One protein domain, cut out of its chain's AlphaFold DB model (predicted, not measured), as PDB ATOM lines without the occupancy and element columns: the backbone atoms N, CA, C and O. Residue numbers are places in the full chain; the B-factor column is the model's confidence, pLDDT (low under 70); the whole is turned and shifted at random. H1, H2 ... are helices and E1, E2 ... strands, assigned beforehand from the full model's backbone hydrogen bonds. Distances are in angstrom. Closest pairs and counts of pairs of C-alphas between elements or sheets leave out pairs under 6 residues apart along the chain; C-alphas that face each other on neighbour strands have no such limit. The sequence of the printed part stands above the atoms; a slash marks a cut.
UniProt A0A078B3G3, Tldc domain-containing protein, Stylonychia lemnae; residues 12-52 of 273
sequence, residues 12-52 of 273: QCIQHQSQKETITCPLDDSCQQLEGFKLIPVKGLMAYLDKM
ATOM      1  N   GLN A  12       8.293  30.299 100.230       81.69
ATOM      2  CA  GLN A  12       7.124  29.672 100.849       81.69
ATOM      3  C   GLN A  12       7.180  28.143 100.776       81.69
ATOM      4  O   GLN A  12       6.878  27.486 101.766       81.69
ATOM      5  N   CYS A  13       7.602  27.554  99.650       82.88
ATOM      6  CA  CYS A  13       7.750  26.097  99.543       82.88
ATOM      7  C   CYS A  13       8.785  25.562 100.542       82.88
ATOM      8  O   CYS A  13       8.549  24.542 101.181       82.88
ATOM      9  N   ILE A  14       9.890  26.287 100.730       79.19
ATOM     10  CA  ILE A  14      10.907  25.924 101.721       79.19
ATOM     11  C   ILE A  14      10.385  26.084 103.154       79.19
ATOM     12  O   ILE A  14      10.612  25.204 103.977       79.19
ATOM     13  N   GLN A  15       9.658  27.162 103.461       78.62
ATOM     14  CA  GLN A  15       9.079  27.377 104.794       78.62
ATOM     15  C   GLN A  15       8.074  26.281 105.178       78.62
ATOM     16  O   GLN A  15       8.104  25.783 106.302       78.62
ATOM     17  N   HIS A  16       7.238  25.839 104.236       79.50
ATOM     18  CA  HIS A  16       6.337  24.708 104.463       79.50
ATOM     19  C   HIS A  16       7.093  23.388 104.686       79.50
ATOM     20  O   HIS A  16       6.633  22.542 105.445       79.50
ATOM     21  N   GLN A  17       8.265  23.210 104.066       72.88
ATOM     22  CA  GLN A  17       9.109  22.036 104.295       72.88
ATOM     23  C   GLN A  17       9.937  22.124 105.580       72.88
ATOM     24  O   GLN A  17      10.187  21.086 106.176       72.88
ATOM     25  N   SER A  18      10.306  23.318 106.055       62.78
ATOM     26  CA  SER A  18      11.069  23.496 107.305       62.78
ATOM     27  C   SER A  18      10.305  23.126 108.580       62.78
ATOM     28  O   SER A  18      10.890  23.089 109.656       62.78
ATOM     29  N   GLN A  19       9.005  22.834 108.475       61.66
ATOM     30  CA  GLN A  19       8.248  22.180 109.548       61.66
ATOM     31  C   GLN A  19       8.611  20.689 109.692       61.66
ATOM     32  O   GLN A  19       8.250  20.064 110.685       61.66
ATOM     33  N   LYS A  20       9.315  20.115 108.707       62.03
ATOM     34  CA  LYS A  20       9.950  18.795 108.760       62.03
ATOM     35  C   LYS A  20      11.426  18.983 109.127       62.03
ATOM     36  O   LYS A  20      12.053  19.937 108.673       62.03
ATOM     37  N   GLU A  21      11.987  18.055 109.902       63.62
ATOM     38  CA  GLU A  21      13.386  18.097 110.374       63.62
ATOM     39  C   GLU A  21      14.419  18.144 109.231       63.62
ATOM     40  O   GLU A  21      15.549  18.581 109.428       63.62
ATOM     41  N   THR A  22      14.034  17.745 108.013       68.88
ATOM     42  CA  THR A  22      14.895  17.757 106.825       68.88
ATOM     43  C   THR A  22      14.188  18.374 105.616       68.88
ATOM     44  O   THR A  22      13.047  18.038 105.283       68.88
ATOM     45  N   ILE A  23      14.885  19.277 104.919       73.88
ATOM     46  CA  ILE A  23      14.433  19.825 103.634       73.88
ATOM     47  C   ILE A  23      14.826  18.825 102.544       73.88
ATOM     48  O   ILE A  23      16.008  18.547 102.334       73.88
ATOM     49  N   THR A  24      13.825  18.294 101.851       76.31
ATOM     50  CA  THR A  24      13.974  17.324 100.759       76.31
ATOM     51  C   THR A  24      13.636  17.981  99.432       76.31
ATOM     52  O   THR A  24      12.675  18.747  99.339       76.31
ATOM     53  N   CYS A  25      14.422  17.691  98.397       78.69
ATOM     54  CA  CYS A  25      14.141  18.156  97.045       78.69
ATOM     55  C   CYS A  25      13.019  17.314  96.403       78.69
ATOM     56  O   CYS A  25      13.223  16.129  96.173       78.69
ATOM     57  N   PRO A  26      11.872  17.904  96.013       74.06
ATOM     58  CA  PRO A  26      10.788  17.181  95.331       74.06
ATOM     59  C   PRO A  26      11.129  16.596  93.951       74.06
ATOM     60  O   PRO A  26      10.335  15.838  93.405       74.06
ATOM     61  N   LEU A  27      12.243  17.016  93.346       77.06
ATOM     62  CA  LEU A  27      12.686  16.572  92.018       77.06
ATOM     63  C   LEU A  27      13.841  15.569  92.080       77.06
ATOM     64  O   LEU A  27      14.212  15.005  91.056       77.06
ATOM     65  N   ASP A  28      14.446  15.410  93.254       76.81
ATOM     66  CA  ASP A  28      15.604  14.551  93.453       76.81
ATOM     67  C   ASP A  28      15.574  14.001  94.879       76.81
ATOM     68  O   ASP A  28      16.007  14.665  95.825       76.81
ATOM     69  N   ASP A  29      15.060  12.779  95.015       69.19
ATOM     70  CA  ASP A  29      14.907  12.086  96.298       69.19
ATOM     71  C   ASP A  29      16.250  11.834  97.004       69.19
ATOM     72  O   ASP A  29      16.285  11.590  98.211       69.19
ATOM     73  N   SER A  30      17.370  11.932  96.275       67.31
ATOM     74  CA  SER A  30      18.718  11.811  96.838       67.31
ATOM     75  C   SER A  30      19.209  13.099  97.513       67.31
ATOM     76  O   SER A  30      20.187  13.078  98.264       67.31
ATOM     77  N   CYS A  31      18.524  14.229  97.303       69.88
ATOM     78  CA  CYS A  31      18.890  15.506  97.899       69.88
ATOM     79  C   CYS A  31      18.142  15.736  99.222       69.88
ATOM     80  O   CYS A  31      17.041  16.295  99.266       69.88
ATOM     81  N   GLN A  32      18.799  15.342 100.317       68.38
ATOM     82  CA  GLN A  32      18.454  15.728 101.685       68.38
ATOM     83  C   GLN A  32      19.420  16.807 102.173       68.38
ATOM     84  O   GLN A  32      20.641  16.643 102.149       68.38
ATOM     85  N   GLN A  33      18.877  17.944 102.590       67.44
ATOM     86  CA  GLN A  33      19.669  19.022 103.170       67.44
ATOM     87  C   GLN A  33      20.016  18.665 104.620       67.44
ATOM     88  O   GLN A  33      19.122  18.481 105.442       67.44
ATOM     89  N   LEU A  34      21.314  18.573 104.919       59.31
ATOM     90  CA  LEU A  34      21.834  18.356 106.273       59.31
ATOM     91  C   LEU A  34      21.618  19.598 107.155       59.31
ATOM     92  O   LEU A  34      21.598  20.730 106.652       59.31
ATOM     93  N   GLU A  35      21.511  19.393 108.471       56.00
ATOM     94  CA  GLU A  35      21.445  20.481 109.454       56.00
ATOM     95  C   GLU A  35      22.609  21.467 109.255       56.00
ATOM     96  O   GLU A  35      23.783  21.097 109.255       56.00
ATOM     97  N   GLY A  36      22.275  22.745 109.050       59.19
ATOM     98  CA  GLY A  36      23.250  23.826 108.877       59.19
ATOM     99  C   GLY A  36      23.528  24.263 107.434       59.19
ATOM    100  O   GLY A  36      24.275  25.228 107.240       59.19
ATOM    101  N   PHE A  37      22.921  23.643 106.412       66.81
ATOM    102  CA  PHE A  37      23.056  24.146 105.040       66.81
ATOM    103  C   PHE A  37      22.390  25.524 104.882       66.81
ATOM    104  O   PHE A  37      21.183  25.695 105.066       66.81
ATOM    105  N   LYS A  38      23.182  26.533 104.503       67.81
ATOM    106  CA  LYS A  38      22.679  27.884 104.232       67.81
ATOM    107  C   LYS A  38      22.090  27.941 102.829       67.81
ATOM    108  O   LYS A  38      22.818  28.012 101.842       67.81
ATOM    109  N   LEU A  39      20.766  27.964 102.755       73.75
ATOM    110  CA  LEU A  39      20.028  28.194 101.519       73.75
ATOM    111  C   LEU A  39      20.498  29.486 100.836       73.75
ATOM    112  O   LEU A  39      20.490  30.563 101.439       73.75
ATOM    113  N   ILE A  40      20.875  29.388  99.562       79.62
ATOM    114  CA  ILE A  40      21.413  30.527  98.815       79.62
ATOM    115  C   ILE A  40      20.260  31.248  98.095       79.62
ATOM    116  O   ILE A  40      19.509  30.616  97.338       79.62
ATOM    117  N   PRO A  41      20.082  32.569  98.287       79.56
ATOM    118  CA  PRO A  41      19.121  33.339  97.512       79.56
ATOM    119  C   PRO A  41      19.610  33.504  96.068       79.56
ATOM    120  O   PRO A  41      20.733  33.941  95.814       79.56
ATOM    121  N   VAL A  42      18.739  33.208  95.102       85.31
ATOM    122  CA  VAL A  42      19.044  33.342  93.670       85.31
ATOM    123  C   VAL A  42      18.802  34.789  93.233       85.31
ATOM    124  O   VAL A  42      17.795  35.105  92.601       85.31
ATOM    125  N   LYS A  43      19.721  35.692  93.599       82.81
ATOM    126  CA  LYS A  43      19.588  37.142  93.352       82.81
ATOM    127  C   LYS A  43      19.409  37.493  91.871       82.81
ATOM    128  O   LYS A  43      18.667  38.415  91.563       82.81
ATOM    129  N   GLY A  44      20.045  36.751  90.960       82.62
ATOM    130  CA  GLY A  44      19.906  36.968  89.513       82.62
ATOM    131  C   GLY A  44      18.487  36.704  89.004       82.62
ATOM    132  O   GLY A  44      17.952  37.503  88.242       82.62
ATOM    133  N   LEU A  45      17.849  35.632  89.491       81.38
ATOM    134  CA  LEU A  45      16.451  35.332  89.185       81.38
ATOM    135  C   LEU A  45      15.524  36.386  89.793       81.38
ATOM    136  O   LEU A  45      14.624  36.853  89.111       81.38
ATOM    137  N   MET A  46      15.771  36.805  91.037       77.00
ATOM    138  CA  MET A  46      14.986  37.868  91.676       77.00
ATOM    139  C   MET A  46      15.080  39.186  90.900       77.00
ATOM    140  O   MET A  46      14.055  39.726  90.515       77.00
ATOM    141  N   ALA A  47      16.286  39.626  90.532       79.56
ATOM    142  CA  ALA A  47      16.477  40.833  89.729       79.56
ATOM    143  C   ALA A  47      15.857  40.731  88.323       79.56
ATOM    144  O   ALA A  47      15.454  41.738  87.748       79.56
ATOM    145  N   TYR A  48      15.798  39.531  87.741       80.12
ATOM    146  CA  TYR A  48      15.117  39.294  86.468       80.12
ATOM    147  C   TYR A  48      13.591  39.357  86.614       80.12
ATOM    148  O   TYR A  48      12.932  40.015  85.814       80.12
ATOM    149  N   LEU A  49      13.042  38.735  87.660       72.88
ATOM    150  CA  LEU A  49      11.616  38.796  87.987       72.88
ATOM    151  C   LEU A  49      11.177  40.222  88.349       72.88
ATOM    152  O   LEU A  49      10.104  40.643  87.934       72.88
ATOM    153  N   ASP A  50      12.019  40.996  89.033       69.00
ATOM    154  CA  ASP A  50      11.754  42.407  89.340       69.00
ATOM    155  C   ASP A  50      11.736  43.279  88.075       69.00
ATOM    156  O   ASP A  50      10.980  44.245  87.984       69.00
ATOM    157  N   LYS A  51      12.533  42.922  87.058       72.38
ATOM    158  CA  LYS A  51      12.515  43.583  85.742       72.38
ATOM    159  C   LYS A  51      11.307  43.190  84.893       72.38
ATOM    160  O   LYS A  51      10.946  43.930  83.977       72.38
ATOM    161  N   MET A  52      10.679  42.048  85.170       66.44
ATOM    162  CA  MET A  52       9.417  41.671  84.543       66.44
ATOM    163  C   MET A  52       8.295  42.519  85.153       66.44
ATOM    164  O   MET A  52       7.700  42.177  86.168       66.44
TER     165      MET A  52
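What this domain is: This is residues 12 to 52 of the 273 residues of the protein "Tldc domain-containing protein" of Stylonychia lemnae (UniProt A0A078B3G3). The model is a small hairpin of two strands, E1 and E2, with the short helix H1 beside E1 and, at the far end of a strung-out link, a second helix, H2, that sticks out on its own. The hairpin and H1 make a small body at one end, and residues 40 to 52, of which 43 to 51 belong to H2, stand free and make much of the length. The printed part has 41 residues, with two named helices and two named strands in the order H1, E1, E2, H2; the sheet has the order E1 - E2 and is antiparallel, and the class is mixed, helices and strands. The whole is loose, with a radius of gyration of the C-alphas of 12.7 A, and elongated, with spans of 35 by 20 by 16 A.

How they stand to each other: H1, residues 12 to 17, is joined by a tight link of 5 residues to E1, residues 23 to 25. Their closest C-alphas are those of Gln 17 and Ile 23, 5.8 A apart, and there are 3 pairs of C-alphas within 8 A. E1 and E2, residues 28 to 33, form a hairpin over a tight link of 2 residues; they are antiparallel, with 154 degrees between their N-to-C directions. C-alphas 24 and 32 face each other at 4.8 A. Across the pair, N 33 and O 23 are within hydrogen-bond range at 2.9 A, and N 25 and O 31 at 3.1 A. H1 and E2 are apart. H2, residues 43 to 51, follows E2 after a short link of 9 residues and is apart from both H1 and E1. In H1 and H2 every O i to N i+4 pair is within hydrogen-bond range.

Where its parts are: H1, residues 12 to 17, begins with C-alpha 12 at (7.124, 29.672, 100.849) and is 8.6 A long from first to last C-alpha. E1, residues 23 to 25, measures 6.8 A. E2, residues 28 to 33, measures 11.4 A and ends with C-alpha 33 at (19.669, 19.022, 103.170). H2, residues 43 to 51, measures 12.2 A and ends with C-alpha 51 at (12.515, 43.583, 85.742).

The domain as a whole: The two C-alphas farthest apart are those of Glu 21 and Lys 51, at 35.5 A, while the first and last printed C-alphas, of Gln 12 and Met 52, are 20.4 A apart. The printed part has no cut, and no link is long. The mean pLDDT of the printed part is 72.8; 17 residues are under 70, namely residues 18 to 22, residues 29 to 38, residue 50 and residue 52.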